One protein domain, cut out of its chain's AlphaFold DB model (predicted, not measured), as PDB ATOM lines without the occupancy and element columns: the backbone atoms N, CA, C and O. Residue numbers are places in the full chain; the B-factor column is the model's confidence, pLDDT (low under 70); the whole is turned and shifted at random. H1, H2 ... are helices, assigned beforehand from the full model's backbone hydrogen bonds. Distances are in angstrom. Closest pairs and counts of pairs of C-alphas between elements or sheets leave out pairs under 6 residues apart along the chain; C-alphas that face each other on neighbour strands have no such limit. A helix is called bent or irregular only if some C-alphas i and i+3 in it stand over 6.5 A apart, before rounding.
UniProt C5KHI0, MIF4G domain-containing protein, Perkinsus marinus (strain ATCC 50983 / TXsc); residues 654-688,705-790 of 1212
ATOM      1  N   PRO A 654       8.680  -3.540 -17.021       77.44
ATOM      2  CA  PRO A 654       8.136  -2.532 -17.929       77.44
ATOM      3  C   PRO A 654       6.615  -2.639 -18.101       77.44
ATOM      4  O   PRO A 654       6.042  -3.728 -18.143       77.44
ATOM      5  N   ILE A 655       5.937  -1.494 -18.245       76.88
ATOM      6  CA  ILE A 655       4.465  -1.432 -18.358       76.88
ATOM      7  C   ILE A 655       3.954  -2.306 -19.517       76.88
ATOM      8  O   ILE A 655       2.918  -2.957 -19.381       76.88
ATOM      9  N   MET A 656       4.706  -2.355 -20.618       77.94
ATOM     10  CA  MET A 656       4.397  -3.165 -21.795       77.94
ATOM     11  C   MET A 656       4.479  -4.671 -21.525       77.94
ATOM     12  O   MET A 656       3.549  -5.387 -21.887       77.94
ATOM     13  N   GLU A 657       5.509  -5.150 -20.822       82.00
ATOM     14  CA  GLU A 657       5.610  -6.561 -20.429       82.00
ATOM     15  C   GLU A 657       4.412  -6.973 -19.553       82.00
ATOM     16  O   GLU A 657       3.783  -8.004 -19.779       82.00
ATOM     17  N   ARG A 658       4.021  -6.124 -18.592       79.50
ATOM     18  CA  ARG A 658       2.859  -6.385 -17.722       79.50
ATOM     19  C   ARG A 658       1.541  -6.429 -18.498       79.50
ATOM     20  O   ARG A 658       0.685  -7.254 -18.188       79.50
ATOM     21  N   LEU A 659       1.382  -5.572 -19.509       80.12
ATOM     22  CA  LEU A 659       0.225  -5.591 -20.407       80.12
ATOM     23  C   LEU A 659       0.160  -6.902 -21.206       80.12
ATOM     24  O   LEU A 659      -0.908  -7.501 -21.294       80.12
ATOM     25  N   ILE A 660       1.298  -7.368 -21.728       84.12
ATOM     26  CA  ILE A 660       1.415  -8.633 -22.469       84.12
ATOM     27  C   ILE A 660       1.104  -9.828 -21.555       84.12
ATOM     28  O   ILE A 660       0.254 -10.649 -21.899       84.12
ATOM     29  N   ARG A 661       1.690  -9.890 -20.349       83.38
ATOM     30  CA  ARG A 661       1.385 -10.944 -19.361       83.38
ATOM     31  C   ARG A 661      -0.097 -10.958 -18.979       83.38
ATOM     32  O   ARG A 661      -0.687 -12.032 -18.891       83.38
ATOM     33  N   LYS A 662      -0.725  -9.791 -18.789       81.25
ATOM     34  CA  LYS A 662      -2.169  -9.705 -18.517       81.25
ATOM     35  C   LYS A 662      -3.004 -10.196 -19.704       81.25
ATOM     36  O   LYS A 662      -3.958 -10.943 -19.497       81.25
ATOM     37  N   LEU A 663      -2.624  -9.822 -20.928       81.44
ATOM     38  CA  LEU A 663      -3.297 -10.276 -22.142       81.44
ATOM     39  C   LEU A 663      -3.260 -11.807 -22.248       81.44
ATOM     40  O   LEU A 663      -4.316 -12.418 -22.363       81.44
ATOM     41  N   ILE A 664      -2.077 -12.421 -22.136       82.38
ATOM     42  CA  ILE A 664      -1.875 -13.866 -22.333       82.38
ATOM     43  C   ILE A 664      -2.397 -14.727 -21.170       82.38
ATOM     44  O   ILE A 664      -2.990 -15.771 -21.416       82.38
ATOM     45  N   PHE A 665      -2.216 -14.320 -19.909       78.44
ATOM     46  CA  PHE A 665      -2.562 -15.170 -18.754       78.44
ATOM     47  C   PHE A 665      -3.917 -14.856 -18.100       78.44
ATOM     48  O   PHE A 665      -4.324 -15.569 -17.183       78.44
ATOM     49  N   GLN A 666      -4.616 -13.792 -18.516       75.31
ATOM     50  CA  GLN A 666      -5.923 -13.421 -17.951       75.31
ATOM     51  C   GLN A 666      -6.946 -13.089 -19.037       75.31
ATOM     52  O   GLN A 666      -7.985 -13.743 -19.123       75.31
ATOM     53  N   ASP A 667      -6.671 -12.076 -19.861       74.62
ATOM     54  CA  ASP A 667      -7.707 -11.489 -20.714       74.62
ATOM     55  C   ASP A 667      -8.058 -12.392 -21.918       74.62
ATOM     56  O   ASP A 667      -9.227 -12.457 -22.290       74.62
ATOM     57  N   ILE A 668      -7.110 -13.158 -22.481       74.69
ATOM     58  CA  ILE A 668      -7.340 -14.067 -23.630       74.69
ATOM     59  C   ILE A 668      -8.400 -15.156 -23.368       74.69
ATOM     60  O   ILE A 668      -8.983 -15.702 -24.301       74.69
ATOM     61  N   TYR A 669      -8.655 -15.485 -22.099       71.75
ATOM     62  CA  TYR A 669      -9.650 -16.485 -21.695       71.75
ATOM     63  C   TYR A 669     -11.054 -15.889 -21.485       71.75
ATOM     64  O   TYR A 669     -12.010 -16.634 -21.273       71.75
ATOM     65  N   ILE A 670     -11.174 -14.557 -21.500       71.31
ATOM     66  CA  ILE A 670     -12.396 -13.804 -21.167       71.31
ATOM     67  C   ILE A 670     -12.879 -12.968 -22.363       71.31
ATOM     68  O   ILE A 670     -14.082 -12.761 -22.518       71.31
ATOM     69  N   LEU A 671     -11.953 -12.463 -23.181       70.12
ATOM     70  CA  LEU A 671     -12.232 -11.660 -24.370       70.12
ATOM     71  C   LEU A 671     -12.697 -12.515 -25.555       70.12
ATOM     72  O   LEU A 671     -12.328 -13.683 -25.685       70.12
ATOM     73  N   ASP A 672     -13.447 -11.893 -26.466       73.00
ATOM     74  CA  ASP A 672     -13.713 -12.475 -27.781       73.00
ATOM     75  C   ASP A 672     -12.417 -12.548 -28.613       73.00
ATOM     76  O   ASP A 672     -11.537 -11.688 -28.519       73.00
ATOM     77  N   GLU A 673     -12.306 -13.568 -29.468       74.00
ATOM     78  CA  GLU A 673     -11.089 -13.874 -30.242       74.00
ATOM     79  C   GLU A 673     -10.630 -12.701 -31.127       74.00
ATOM     80  O   GLU A 673      -9.439 -12.390 -31.195       74.00
ATOM     81  N   GLU A 674     -11.577 -11.976 -31.732       76.69
ATOM     82  CA  GLU A 674     -11.290 -10.763 -32.505       76.69
ATOM     83  C   GLU A 674     -10.762  -9.614 -31.629       76.69
ATOM     84  O   GLU A 674      -9.909  -8.841 -32.073       76.69
ATOM     85  N   GLU A 675     -11.224  -9.490 -30.381       77.56
ATOM     86  CA  GLU A 675     -10.762  -8.449 -29.461       77.56
ATOM     87  C   GLU A 675      -9.352  -8.738 -28.946       77.56
ATOM     88  O   GLU A 675      -8.508  -7.835 -28.968       77.56
ATOM     89  N   GLY A 676      -9.075  -9.988 -28.558       79.94
ATOM     90  CA  GLY A 676      -7.738 -10.441 -28.169       79.94
ATOM     91  C   GLY A 676      -6.718 -10.231 -29.291       79.94
ATOM     92  O   GLY A 676      -5.682  -9.593 -29.083       79.94
ATOM     93  N   LEU A 677      -7.057 -10.648 -30.517       85.00
ATOM     94  CA  LEU A 677      -6.228 -10.419 -31.702       85.00
ATOM     95  C   LEU A 677      -6.034  -8.923 -31.999       85.00
ATOM     96  O   LEU A 677      -4.926  -8.487 -32.315       85.00
ATOM     97  N   ARG A 678      -7.086  -8.103 -31.873       84.94
ATOM     98  CA  ARG A 678      -6.993  -6.648 -32.076       84.94
ATOM     99  C   ARG A 678      -6.092  -5.973 -31.041       84.94
ATOM    100  O   ARG A 678      -5.446  -4.983 -31.382       84.94
ATOM    101  N   LEU A 679      -6.052  -6.463 -29.801       84.19
ATOM    102  CA  LEU A 679      -5.142  -5.959 -28.768       84.19
ATOM    103  C   LEU A 679      -3.693  -6.372 -29.049       84.19
ATOM    104  O   LEU A 679      -2.829  -5.500 -29.069       84.19
ATOM    105  N   ALA A 680      -3.436  -7.644 -29.373       84.69
ATOM    106  CA  ALA A 680      -2.096  -8.118 -29.735       84.69
ATOM    107  C   ALA A 680      -1.522  -7.371 -30.957       84.69
ATOM    108  O   ALA A 680      -0.381  -6.915 -30.948       84.69
ATOM    109  N   ARG A 681      -2.339  -7.132 -31.991       86.75
ATOM    110  CA  ARG A 681      -1.941  -6.344 -33.176       86.75
ATOM    111  C   ARG A 681      -1.624  -4.873 -32.887       86.75
ATOM    112  O   ARG A 681      -0.966  -4.242 -33.706       86.75
ATOM    113  N   LYS A 682      -2.105  -4.316 -31.771       85.50
ATOM    114  CA  LYS A 682      -1.865  -2.921 -31.358       85.50
ATOM    115  C   LYS A 682      -0.619  -2.737 -30.493       85.50
ATOM    116  O   LYS A 682      -0.317  -1.601 -30.127       85.50
ATOM    117  N   LEU A 683       0.080  -3.815 -30.144       83.75
ATOM    118  CA  LEU A 683       1.370  -3.720 -29.468       83.75
ATOM    119  C   LEU A 683       2.394  -3.009 -30.386       83.75
ATOM    120  O   LEU A 683       2.320  -3.152 -31.607       83.75
ATOM    121  N   PRO A 684       3.338  -2.224 -29.837       80.25
ATOM    122  CA  PRO A 684       4.409  -1.611 -30.610       80.25
ATOM    123  C   PRO A 684       5.477  -2.669 -30.908       80.25
ATOM    124  O   PRO A 684       6.392  -2.893 -30.121       80.25
ATOM    125  N   TRP A 685       5.311  -3.366 -32.032       79.75
ATOM    126  CA  TRP A 685       6.193  -4.458 -32.459       79.75
ATOM    127  C   TRP A 685       7.565  -3.984 -32.970       79.75
ATOM    128  O   TRP A 685       8.497  -4.774 -32.984       79.75
ATOM    129  N   GLU A 686       7.713  -2.715 -33.355       70.12
ATOM    130  CA  GLU A 686       8.942  -2.159 -33.941       70.12
ATOM    131  C   GLU A 686       9.828  -1.458 -32.896       70.12
ATOM    132  O   GLU A 686       9.338  -0.722 -32.037       70.12
ATOM    133  N   HIS A 687      11.148  -1.646 -32.989       61.00
ATOM    134  CA  HIS A 687      12.114  -1.024 -32.080       61.00
ATOM    135  C   HIS A 687      12.511   0.391 -32.545       61.00
ATOM    136  O   HIS A 687      13.366   0.561 -33.415       61.00
ATOM    137  N   HIS A 688      11.974   1.437 -31.912       54.62
ATOM    138  CA  HIS A 688      12.427   2.814 -32.147       54.62
ATOM    139  C   HIS A 688      13.738   3.117 -31.403       54.62
ATOM    140  O   HIS A 688      13.732   3.538 -30.245       54.62
ATOM    141  N   GLU A 705      12.571  -8.683 -34.736       61.00
ATOM    142  CA  GLU A 705      13.206  -9.603 -33.782       61.00
ATOM    143  C   GLU A 705      13.959  -8.886 -32.643       61.00
ATOM    144  O   GLU A 705      14.071  -9.409 -31.531       61.00
ATOM    145  N   ASP A 706      14.455  -7.664 -32.877       61.00
ATOM    146  CA  ASP A 706      15.191  -6.903 -31.863       61.00
ATOM    147  C   ASP A 706      14.285  -6.231 -30.823       61.00
ATOM    148  O   ASP A 706      14.754  -5.898 -29.730       61.00
ATOM    149  N   SER A 707      12.989  -6.091 -31.113       77.12
ATOM    150  CA  SER A 707      12.019  -5.434 -30.237       77.12
ATOM    151  C   SER A 707      11.841  -6.153 -28.899       77.12
ATOM    152  O   SER A 707      11.584  -7.357 -28.834       77.12
ATOM    153  N   GLU A 708      11.894  -5.396 -27.800       79.25
ATOM    154  CA  GLU A 708      11.617  -5.924 -26.458       79.25
ATOM    155  C   GLU A 708      10.201  -6.519 -26.367       79.25
ATOM    156  O   GLU A 708       9.994  -7.548 -25.733       79.25
ATOM    157  N   VAL A 709       9.232  -5.926 -27.076       82.56
ATOM    158  CA  VAL A 709       7.842  -6.405 -27.151       82.56
ATOM    159  C   VAL A 709       7.731  -7.743 -27.877       82.56
ATOM    160  O   VAL A 709       6.945  -8.588 -27.452       82.56
ATOM    161  N   TYR A 710       8.523  -7.953 -28.933       85.94
ATOM    162  CA  TYR A 710       8.589  -9.225 -29.658       85.94
ATOM    163  C   TYR A 710       9.081 -10.339 -28.727       85.94
ATOM    164  O   TYR A 710       8.419 -11.367 -28.582       85.94
ATOM    165  N   LYS A 711      10.180 -10.074 -28.007       84.62
ATOM    166  CA  LYS A 711      10.772 -10.981 -27.011       84.62
ATOM    167  C   LYS A 711       9.795 -11.278 -25.869       84.62
ATOM    168  O   LYS A 711       9.460 -12.438 -25.661       84.62
ATOM    169  N   TRP A 712       9.223 -10.261 -25.218       87.38
ATOM    170  CA  TRP A 712       8.243 -10.463 -24.140       87.38
ATOM    171  C   TRP A 712       6.997 -11.230 -24.588       87.38
ATOM    172  O   TRP A 712       6.465 -12.025 -23.815       87.38
ATOM    173  N   MET A 713       6.504 -10.997 -25.808       87.62
ATOM    174  CA  MET A 713       5.368 -11.748 -26.338       87.62
ATOM    175  C   MET A 713       5.745 -13.212 -26.584       87.62
ATOM    176  O   MET A 713       4.986 -14.086 -26.168       87.62
ATOM    177  N   LYS A 714       6.908 -13.487 -27.193       87.69
ATOM    178  CA  LYS A 714       7.404 -14.857 -27.397       87.69
ATOM    179  C   LYS A 714       7.572 -15.582 -26.059       87.69
ATOM    180  O   LYS A 714       6.950 -16.624 -25.858       87.69
ATOM    181  N   ASP A 715       8.273 -14.960 -25.110       83.81
ATOM    182  CA  ASP A 715       8.462 -15.468 -23.748       83.81
ATOM    183  C   ASP A 715       7.120 -15.800 -23.075       83.81
ATOM    184  O   ASP A 715       6.956 -16.876 -22.512       83.81
ATOM    185  N   CYS A 716       6.126 -14.904 -23.140       85.25
ATOM    186  CA  CYS A 716       4.830 -15.127 -22.487       85.25
ATOM    187  C   CYS A 716       3.993 -16.230 -23.146       85.25
ATOM    188  O   CYS A 716       3.245 -16.910 -22.448       85.25
ATOM    189  N   VAL A 717       4.091 -16.400 -24.467       85.50
ATOM    190  CA  VAL A 717       3.392 -17.469 -25.199       85.50
ATOM    191  C   VAL A 717       4.032 -18.836 -24.926       85.50
ATOM    192  O   VAL A 717       3.314 -19.830 -24.826       85.50
ATOM    193  N   LEU A 718       5.358 -18.888 -24.759       84.81
ATOM    194  CA  LEU A 718       6.113 -20.114 -24.479       84.81
ATOM    195  C   LEU A 718       6.178 -20.482 -22.984       84.81
ATOM    196  O   LEU A 718       6.343 -21.663 -22.659       84.81
ATOM    197  N   ASP A 719       5.982 -19.520 -22.070       80.31
ATOM    198  CA  ASP A 719       5.920 -19.691 -20.606       80.31
ATOM    199  C   ASP A 719       4.615 -20.383 -20.146       80.31
ATOM    200  O   ASP A 719       3.838 -19.890 -19.322       80.31
ATOM    201  N   LEU A 720       4.378 -21.584 -20.680       74.19
ATOM    202  CA  LEU A 720       3.239 -22.464 -20.404       74.19
ATOM    203  C   LEU A 720       3.427 -23.208 -19.075       74.19
ATOM    204  O   LEU A 720       3.421 -24.440 -18.990       74.19
ATOM    205  N   ASN A 721       3.645 -22.422 -18.023       66.81
ATOM    206  CA  ASN A 721       3.773 -22.864 -16.642       66.81
ATOM    207  C   ASN A 721       2.396 -22.866 -15.934       66.81
ATOM    208  O   ASN A 721       1.345 -22.888 -16.581       66.81
ATOM    209  N   VAL A 722       2.393 -22.855 -14.595       55.16
ATOM    210  CA  VAL A 722       1.196 -22.837 -13.726       55.16
ATOM    211  C   VAL A 722       0.157 -21.775 -14.135       55.16
ATOM    212  O   VAL A 722      -1.036 -22.014 -13.964       55.16
ATOM    213  N   HIS A 723       0.574 -20.639 -14.704       59.78
ATOM    214  CA  HIS A 723      -0.316 -19.540 -15.100       59.78
ATOM    215  C   HIS A 723      -1.157 -19.800 -16.363       59.78
ATOM    216  O   HIS A 723      -2.171 -19.131 -16.546       59.78
ATOM    217  N   ALA A 724      -0.779 -20.755 -17.218       64.50
ATOM    218  CA  ALA A 724      -1.484 -21.032 -18.470       64.50
ATOM    219  C   ALA A 724      -2.577 -22.103 -18.283       64.50
ATOM    220  O   ALA A 724      -2.283 -23.237 -17.908       64.50
ATOM    221  N   ASN A 725      -3.843 -21.768 -18.549       70.31
ATOM    222  CA  ASN A 725      -4.979 -22.661 -18.294       70.31
ATOM    223  C   ASN A 725      -5.048 -23.822 -19.310       70.31
ATOM    224  O   ASN A 725      -5.335 -23.593 -20.486       70.31
ATOM    225  N   TYR A 726      -4.836 -25.062 -18.846       75.88
ATOM    226  CA  TYR A 726      -4.835 -26.280 -19.672       75.88
ATOM    227  C   TYR A 726      -6.113 -26.454 -20.510       75.88
ATOM    228  O   TYR A 726      -6.032 -26.768 -21.698       75.88
ATOM    229  N   ASP A 727      -7.282 -26.174 -19.929       70.19
ATOM    230  CA  ASP A 727      -8.572 -26.339 -20.609       70.19
ATOM    231  C   ASP A 727      -8.835 -25.249 -21.663       70.19
ATOM    232  O   ASP A 727      -9.739 -25.382 -22.486       70.19
ATOM    233  N   CYS A 728      -8.070 -24.152 -21.649       74.56
ATOM    234  CA  CYS A 728      -8.250 -22.999 -22.539       74.56
ATOM    235  C   CYS A 728      -7.070 -22.764 -23.498       74.56
ATOM    236  O   CYS A 728      -6.926 -21.672 -24.049       74.56
ATOM    237  N   MET A 729      -6.249 -23.791 -23.745       83.25
ATOM    238  CA  MET A 729      -5.139 -23.738 -24.714       83.25
ATOM    239  C   MET A 729      -5.603 -23.389 -26.141       83.25
ATOM    240  O   MET A 729      -4.874 -22.728 -26.880       83.25
ATOM    241  N   TYR A 730      -6.847 -23.730 -26.496       83.75
ATOM    242  CA  TYR A 730      -7.470 -23.363 -27.772       83.75
ATOM    243  C   TYR A 730      -7.509 -21.839 -28.011       83.75
ATOM    244  O   TYR A 730      -7.385 -21.399 -29.152       83.75
ATOM    245  N   SER A 731      -7.637 -21.015 -26.961       82.75
ATOM    246  CA  SER A 731      -7.660 -19.549 -27.098       82.75
ATOM    247  C   SER A 731      -6.306 -18.995 -27.543       82.75
ATOM    248  O   SER A 731      -6.245 -18.030 -28.302       82.75
ATOM    249  N   LEU A 732      -5.215 -19.627 -27.098       86.81
ATOM    250  CA  LEU A 732      -3.856 -19.261 -27.487       86.81
ATOM    251  C   LEU A 732      -3.551 -19.707 -28.926       86.81
ATOM    252  O   LEU A 732      -2.976 -18.935 -29.690       86.81
ATOM    253  N   ALA A 733      -4.020 -20.895 -29.324       89.19
ATOM    254  CA  ALA A 733      -3.947 -21.360 -30.711       89.19
ATOM    255  C   ALA A 733      -4.752 -20.463 -31.676       89.19
ATOM    256  O   ALA A 733      -4.234 -20.094 -32.731       89.19
ATOM    257  N   SER A 734      -5.963 -20.030 -31.293       88.12
ATOM    258  CA  SER A 734      -6.760 -19.058 -32.064       88.12
ATOM    259  C   SER A 734      -6.025 -17.721 -32.230       88.12
ATOM    260  O   SER A 734      -5.922 -17.202 -33.344       88.12
ATOM    261  N   LEU A 735      -5.422 -17.190 -31.156       88.75
ATOM    262  CA  LEU A 735      -4.629 -15.959 -31.228       88.75
ATOM    263  C   LEU A 735      -3.419 -16.097 -32.166       88.75
ATOM    264  O   LEU A 735      -3.175 -15.191 -32.961       88.75
ATOM    265  N   LEU A 736      -2.682 -17.211 -32.102       89.44
ATOM    266  CA  LEU A 736      -1.529 -17.460 -32.974       89.44
ATOM    267  C   LEU A 736      -1.946 -17.620 -34.445       89.44
ATOM    268  O   LEU A 736      -1.355 -16.976 -35.308       89.44
ATOM    269  N   SER A 737      -3.021 -18.358 -34.733       88.62
ATOM    270  CA  SER A 737      -3.603 -18.466 -36.083       88.62
ATOM    271  C   SER A 737      -4.071 -17.104 -36.624       88.62
ATOM    272  O   SER A 737      -3.820 -16.740 -37.777       88.62
ATOM    273  N   GLY A 738      -4.673 -16.279 -35.762       85.62
ATOM    274  CA  GLY A 738      -5.035 -14.901 -36.079       85.62
ATOM    275  C   GLY A 738      -3.828 -13.993 -36.344       85.62
ATOM    276  O   GLY A 738      -3.877 -13.164 -37.255       85.62
ATOM    277  N   LEU A 739      -2.745 -14.143 -35.573       87.69
ATOM    278  CA  LEU A 739      -1.505 -13.375 -35.724       87.69
ATOM    279  C   LEU A 739      -0.696 -13.796 -36.955       87.69
ATOM    280  O   LEU A 739      -0.104 -12.919 -37.581       87.69
ATOM    281  N   ALA A 740      -0.725 -15.069 -37.358       88.06
ATOM    282  CA  ALA A 740       0.022 -15.585 -38.511       88.06
ATOM    283  C   ALA A 740      -0.276 -14.807 -39.807       88.06
ATOM    284  O   ALA A 740       0.615 -14.571 -40.617       88.06
ATOM    285  N   ARG A 741      -1.511 -14.304 -39.957       86.25
ATOM    286  CA  ARG A 741      -1.947 -13.464 -41.091       86.25
ATOM    287  C   ARG A 741      -1.298 -12.075 -41.150       86.25
ATOM    288  O   ARG A 741      -1.377 -11.418 -42.181       86.25
ATOM    289  N   PHE A 742      -0.723 -11.597 -40.045       85.00
ATOM    290  CA  PHE A 742      -0.140 -10.254 -39.915       85.00
ATOM    291  C   PHE A 742       1.353 -10.273 -39.562       85.00
ATOM    292  O   PHE A 742       2.066  -9.334 -39.898       85.00
ATOM    293  N   ARG A 743       1.811 -11.313 -38.858       85.12
ATOM    294  CA  ARG A 743       3.182 -11.512 -38.367       85.12
ATOM    295  C   ARG A 743       3.571 -12.998 -38.535       85.12
ATOM    296  O   ARG A 743       3.730 -13.693 -37.534       85.12
ATOM    297  N   PRO A 744       3.693 -13.520 -39.774       85.94
ATOM    298  CA  PRO A 744       3.952 -14.945 -40.002       85.94
ATOM    299  C   PRO A 744       5.279 -15.412 -39.388       85.94
ATOM    300  O   PRO A 744       5.301 -16.455 -38.747       85.94
ATOM    301  N   ARG A 745       6.356 -14.614 -39.492       84.94
ATOM    302  CA  ARG A 745       7.680 -14.944 -38.922       84.94
ATOM    303  C   ARG A 745       7.644 -15.186 -37.411       84.94
ATOM    304  O   ARG A 745       8.128 -16.215 -36.964       84.94
ATOM    305  N   PHE A 746       6.980 -14.306 -36.657       89.12
ATOM    306  CA  PHE A 746       6.800 -14.466 -35.208       89.12
ATOM    307  C   PHE A 746       6.116 -15.791 -34.852       89.12
ATOM    308  O   PHE A 746       6.518 -16.461 -33.907       89.12
ATOM    309  N   VAL A 747       5.077 -16.178 -35.601       90.38
ATOM    310  CA  VAL A 747       4.350 -17.425 -35.324       90.38
ATOM    311  C   VAL A 747       5.186 -18.649 -35.694       90.38
ATOM    312  O   VAL A 747       5.152 -19.619 -34.945       90.38
ATOM    313  N   ILE A 748       5.970 -18.588 -36.775       89.38
ATOM    314  CA  ILE A 748       6.926 -19.645 -37.145       89.38
ATOM    315  C   ILE A 748       7.965 -19.827 -36.031       89.38
ATOM    316  O   ILE A 748       8.061 -20.919 -35.488       89.38
ATOM    317  N   GLU A 749       8.637 -18.761 -35.579       88.44
ATOM    318  CA  GLU A 749       9.611 -18.853 -34.477       88.44
ATOM    319  C   GLU A 749       9.009 -19.388 -33.169       88.44
ATOM    320  O   GLU A 749       9.641 -20.182 -32.477       88.44
ATOM    321  N   VAL A 750       7.794 -18.955 -32.810       91.12
ATOM    322  CA  VAL A 750       7.078 -19.478 -31.634       91.12
ATOM    323  C   VAL A 750       6.803 -20.974 -31.783       91.12
ATOM    324  O   VAL A 750       6.893 -21.706 -30.802       91.12
ATOM    325  N   VAL A 751       6.446 -21.437 -32.981       90.75
ATOM    326  CA  VAL A 751       6.180 -22.853 -33.257       90.75
ATOM    327  C   VAL A 751       7.471 -23.670 -33.236       90.75
ATOM    328  O   VAL A 751       7.506 -24.697 -32.562       90.75
ATOM    329  N   ASP A 752       8.532 -23.204 -33.890       89.31
ATOM    330  CA  ASP A 752       9.831 -23.881 -33.924       89.31
ATOM    331  C   ASP A 752      10.410 -24.020 -32.508       89.31
ATOM    332  O   ASP A 752      10.749 -25.122 -32.073       89.31
ATOM    333  N   GLU A 753      10.410 -22.934 -31.728       89.38
ATOM    334  CA  GLU A 753      10.897 -22.940 -30.347       89.38
ATOM    335  C   GLU A 753       9.980 -23.750 -29.411       89.38
ATOM    336  O   GLU A 753      10.459 -24.378 -28.465       89.38
ATOM    337  N   LEU A 754       8.664 -23.811 -29.661       89.50
ATOM    338  CA  LEU A 754       7.743 -24.704 -28.940       89.50
ATOM    339  C   LEU A 754       8.076 -26.181 -29.202       89.50
ATOM    340  O   LEU A 754       8.068 -26.985 -28.266       89.50
ATOM    341  N   MET A 755       8.378 -26.534 -30.451       84.81
ATOM    342  CA  MET A 755       8.726 -27.894 -30.866       84.81
ATOM    343  C   MET A 755      10.095 -28.313 -30.313       84.81
ATOM    344  O   MET A 755      10.211 -29.393 -29.728       84.81
ATOM    345  N   GLU A 756      11.096 -27.430 -30.378       86.19
ATOM    346  CA  GLU A 756      12.409 -27.618 -29.747       86.19
ATOM    347  C   GLU A 756      12.275 -27.796 -28.223       86.19
ATOM    348  O   GLU A 756      12.825 -28.732 -27.641       86.19
ATOM    349  N   ASN A 757      11.457 -26.971 -27.559       84.19
ATOM    350  CA  ASN A 757      11.178 -27.086 -26.125       84.19
ATOM    351  C   ASN A 757      10.516 -28.417 -25.722       84.19
ATOM    352  O   ASN A 757      10.723 -28.896 -24.597       84.19
ATOM    353  N   ILE A 758       9.693 -28.999 -26.598       83.25
ATOM    354  CA  ILE A 758       9.108 -30.328 -26.388       83.25
ATOM    355  C   ILE A 758      10.197 -31.394 -26.544       83.25
ATOM    356  O   ILE A 758      10.315 -32.257 -25.673       83.25
ATOM    357  N   GLN A 759      11.025 -31.305 -27.589       79.69
ATOM    358  CA  GLN A 759      12.122 -32.241 -27.836       79.69
ATOM    359  C   GLN A 759      13.143 -32.253 -26.684       79.69
ATOM    360  O   GLN A 759      13.363 -33.305 -26.083       79.69
ATOM    361  N   ILE A 760      13.670 -31.091 -26.282       79.19
ATOM    362  CA  ILE A 760      14.592 -30.953 -25.137       79.19
ATOM    363  C   ILE A 760      13.948 -31.482 -23.840       79.19
ATOM    364  O   ILE A 760      14.619 -32.070 -22.988       79.19
ATOM    365  N   GLY A 761      12.631 -31.303 -23.679       73.06
ATOM    366  CA  GLY A 761      11.873 -31.852 -22.552       73.06
ATOM    367  C   GLY A 761      11.815 -33.384 -22.538       73.06
ATOM    368  O   GLY A 761      11.910 -33.988 -21.467       73.06
ATOM    369  N   CYS A 762      11.692 -34.011 -23.709       73.94
ATOM    370  CA  CYS A 762      11.747 -35.465 -23.890       73.94
ATOM    371  C   CYS A 762      13.168 -36.036 -23.740       73.94
ATOM    372  O   CYS A 762      13.307 -37.185 -23.339       73.94
ATOM    373  N   GLU A 763      14.209 -35.253 -24.032       74.00
ATOM    374  CA  GLU A 763      15.614 -35.648 -23.846       74.00
ATOM    375  C   GLU A 763      16.064 -35.564 -22.377       74.00
ATOM    376  O   GLU A 763      16.841 -36.398 -21.914       74.00
ATOM    377  N   ARG A 764      15.581 -34.567 -21.618       69.62
ATOM    378  CA  ARG A 764      15.987 -34.338 -20.214       69.62
ATOM    379  C   ARG A 764      15.143 -35.071 -19.170       69.62
ATOM    380  O   ARG A 764      15.625 -35.275 -18.057       69.62
ATOM    381  N   GLU A 765      13.885 -35.377 -19.490       64.62
ATOM    382  CA  GLU A 765      12.902 -36.063 -18.631       64.62
ATOM    383  C   GLU A 765      12.822 -35.560 -17.166       64.62
ATOM    384  O   GLU A 765      12.647 -36.348 -16.234       64.62
ATOM    385  N   ASP A 766      12.912 -34.243 -16.920       65.44
ATOM    386  CA  ASP A 766      12.765 -33.691 -15.562       65.44
ATOM    387  C   ASP A 766      11.295 -33.769 -15.087       65.44
ATOM    388  O   ASP A 766      10.430 -33.059 -15.621       65.44
ATOM    389  N   PRO A 767      10.976 -34.532 -14.016       57.00
ATOM    390  CA  PRO A 767       9.607 -34.640 -13.511       57.00
ATOM    391  C   PRO A 767       8.993 -33.293 -13.108       57.00
ATOM    392  O   PRO A 767       7.770 -33.157 -13.081       57.00
ATOM    393  N   ARG A 768       9.815 -32.278 -12.806       58.75
ATOM    394  CA  ARG A 768       9.367 -30.933 -12.411       58.75
ATOM    395  C   ARG A 768       8.769 -30.138 -13.568       58.75
ATOM    396  O   ARG A 768       7.991 -29.222 -13.290       58.75
ATOM    397  N   GLU A 769       9.121 -30.458 -14.810       65.88
ATOM    398  CA  GLU A 769       8.685 -29.749 -16.024       65.88
ATOM    399  C   GLU A 769       7.568 -30.497 -16.772       65.88
ATOM    400  O   GLU A 769       6.904 -29.922 -17.638       65.88
ATOM    401  N   SER A 770       7.289 -31.743 -16.369       68.94
ATOM    402  CA  SER A 770       6.276 -32.633 -16.951       68.94
ATOM    403  C   SER A 770       4.908 -31.974 -17.197       68.94
ATOM    404  O   SER A 770       4.382 -32.055 -18.307       68.94
ATOM    405  N   SER A 771       4.352 -31.248 -16.220       72.12
ATOM    406  CA  SER A 771       3.062 -30.552 -16.360       72.12
ATOM    407  C   SER A 771       3.101 -29.348 -17.316       72.12
ATOM    408  O   SER A 771       2.088 -29.041 -17.944       72.12
ATOM    409  N   SER A 772       4.265 -28.717 -17.518       80.12
ATOM    410  CA  SER A 772       4.451 -27.709 -18.573       80.12
ATOM    411  C   SER A 772       4.557 -28.353 -19.958       80.12
ATOM    412  O   SER A 772       3.932 -27.870 -20.899       80.12
ATOM    413  N   ARG A 773       5.270 -29.482 -20.098       81.88
ATOM    414  CA  ARG A 773       5.351 -30.215 -21.379       81.88
ATOM    415  C   ARG A 773       3.985 -30.755 -21.823       81.88
ATOM    416  O   ARG A 773       3.652 -30.683 -23.001       81.88
ATOM    417  N   VAL A 774       3.148 -31.204 -20.883       82.75
ATOM    418  CA  VAL A 774       1.748 -31.582 -21.163       82.75
ATOM    419  C   VAL A 774       0.927 -30.383 -21.674       82.75
ATOM    420  O   VAL A 774       0.154 -30.547 -22.616       82.75
ATOM    421  N   ARG A 775       1.126 -29.166 -21.135       84.94
ATOM    422  CA  ARG A 775       0.501 -27.927 -21.655       84.94
ATOM    423  C   ARG A 775       1.018 -27.552 -23.051       84.94
ATOM    424  O   ARG A 775       0.214 -27.200 -23.907       84.94
ATOM    425  N   GLN A 776       2.319 -27.691 -23.308       87.19
ATOM    426  CA  GLN A 776       2.915 -27.460 -24.631       87.19
ATOM    427  C   GLN A 776       2.365 -28.404 -25.702       87.19
ATOM    428  O   GLN A 776       1.924 -27.955 -26.754       87.19
ATOM    429  N   ILE A 777       2.319 -29.708 -25.426       86.75
ATOM    430  CA  ILE A 777       1.785 -30.689 -26.377       86.75
ATOM    431  C   ILE A 777       0.278 -30.525 -26.582       86.75
ATOM    432  O   ILE A 777      -0.211 -30.689 -27.701       86.75
ATOM    433  N   LYS A 778      -0.459 -30.126 -25.539       87.62
ATOM    434  CA  LYS A 778      -1.855 -29.711 -25.687       87.62
ATOM    435  C   LYS A 778      -1.975 -28.526 -26.650       87.62
ATOM    436  O   LYS A 778      -2.795 -28.597 -27.560       87.62
ATOM    437  N   LEU A 779      -1.133 -27.494 -26.520       89.81
ATOM    438  CA  LEU A 779      -1.108 -26.366 -27.457       89.81
ATOM    439  C   LEU A 779      -0.776 -26.805 -28.893       89.81
ATOM    440  O   LEU A 779      -1.464 -26.368 -29.806       89.81
ATOM    441  N   VAL A 780       0.195 -27.700 -29.109       89.44
ATOM    442  CA  VAL A 780       0.496 -28.245 -30.449       89.44
ATOM    443  C   VAL A 780      -0.719 -28.950 -31.067       89.44
ATOM    444  O   VAL A 780      -1.053 -28.711 -32.228       89.44
ATOM    445  N   GLY A 781      -1.435 -29.763 -30.282       86.81
ATOM    446  CA  GLY A 781      -2.673 -30.404 -30.729       86.81
ATOM    447  C   GLY A 781      -3.765 -29.404 -31.131       86.81
ATOM    448  O   GLY A 781      -4.471 -29.638 -32.110       86.81
ATOM    449  N   GLU A 782      -3.883 -28.278 -30.419       89.44
ATOM    450  CA  GLU A 782      -4.790 -27.181 -30.786       89.44
ATOM    451  C   GLU A 782      -4.286 -26.396 -32.014       89.44
ATOM    452  O   GLU A 782      -5.080 -26.051 -32.882       89.44
ATOM    453  N   LEU A 783      -2.979 -26.147 -32.158       89.38
ATOM    454  CA  LEU A 783      -2.401 -25.428 -33.306       89.38
ATOM    455  C   LEU A 783      -2.657 -26.140 -34.643       89.38
ATOM    456  O   LEU A 783      -2.886 -25.471 -35.652       89.38
ATOM    457  N   TYR A 784      -2.704 -27.475 -34.647       87.00
ATOM    458  CA  TYR A 784      -3.184 -28.260 -35.790       87.00
ATOM    459  C   TYR A 784      -4.678 -28.026 -36.080       87.00
ATOM    460  O   TYR A 784      -5.064 -27.801 -37.225       87.00
ATOM    461  N   ILE A 785      -5.528 -28.009 -35.046       87.56
ATOM    462  CA  ILE A 785      -6.972 -27.737 -35.191       87.56
ATOM    463  C   ILE A 785      -7.217 -26.323 -35.752       87.56
ATOM    464  O   ILE A 785      -8.142 -26.135 -36.540       87.56
ATOM    465  N   TYR A 786      -6.368 -25.348 -35.404       85.19
ATOM    466  CA  TYR A 786      -6.398 -23.967 -35.910       85.19
ATOM    467  C   TYR A 786      -5.548 -23.723 -37.177       85.19
ATOM    468  O   TYR A 786      -5.299 -22.565 -37.531       85.19
ATOM    469  N   CYS A 787      -5.128 -24.791 -37.868       84.88
ATOM    470  CA  CYS A 787      -4.429 -24.755 -39.164       84.88
ATOM    471  C   CYS A 787      -3.084 -24.004 -39.163       84.88
ATOM    472  O   CYS A 787      -2.631 -23.549 -40.210       84.88
ATOM    473  N   VAL A 788      -2.454 -23.841 -37.997       86.38
ATOM    474  CA  VAL A 788      -1.090 -23.292 -37.884       86.38
ATOM    475  C   VAL A 788      -0.055 -24.386 -38.150       86.38
ATOM    476  O   VAL A 788       1.028 -24.104 -38.648       86.38
ATOM    477  N   LEU A 789      -0.410 -25.633 -37.835       86.31
ATOM    478  CA  LEU A 789       0.378 -26.829 -38.111       86.31
ATOM    479  C   LEU A 789      -0.352 -27.740 -39.091       86.31
ATOM    480  O   LEU A 789      -1.575 -27.886 -39.028       86.31
ATOM    481  N   ASP A 790       0.413 -28.392 -39.958       84.38
ATOM    482  CA  ASP A 790      -0.090 -29.364 -40.914       84.38
ATOM    483  C   ASP A 790      -0.096 -30.793 -40.328       84.38
ATOM    484  O   ASP A 790       0.412 -31.065 -39.234       84.38
TER     485      ASP A 790
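This is residues 654 to 688 and 705 to 790 of the 1212 residues of the protein "MIF4G domain-containing protein" of Perkinsus marinus (strain ATCC 50983 / TXsc) (UniProt C5KHI0). H4, H5 and H6 pack on one another as three crossed helices, a double hairpin. Toward the end of H5 where it begins, H3 packs on it, H1 lies beside H3, and H2 packs on H4. The printed part has 121 residues with six named helices, no named strand: all helix, compact, radius of gyration of the C-alphas 13.9 A, spans 40 by 28 by 26 A.

H1 is residues 655 to 665, with C-alpha 655 at (4.465, -1.432, -18.358); H2 is residues 673 to 680; H3 is residues 708 to 718; H4 is residues 726 to 740, irregular, C-alphas 727 and 730 being 7.8 A apart; H5 is residues 744 to 764, 30.2 A from first to last C-alpha; H6 is residues 770 to 785, 23.1 A from first to last C-alpha, with C-alpha 785 at (-6.972, -27.737, -35.191).

H1 touches H3, closest C-alphas Glu 657 and Trp 712, 6.0 A, at a shallow tilt of 21 degrees. H4 touches H6, closest C-alphas Ala 733 and Leu 783, 5.1 A, at a steep 49 degrees. Every O i to N i+4 pair is within hydrogen-bond range in H1, H2, H3 and H5; H4 has 8 of 11, H6 11 of 12.

Residues 689 to 704 are not printed; C-alphas 688 and 705 are 12.5 A apart. pLDDT is under 70 at 687 to 688, 705 to 706, 721 to 724 and 764 to 770.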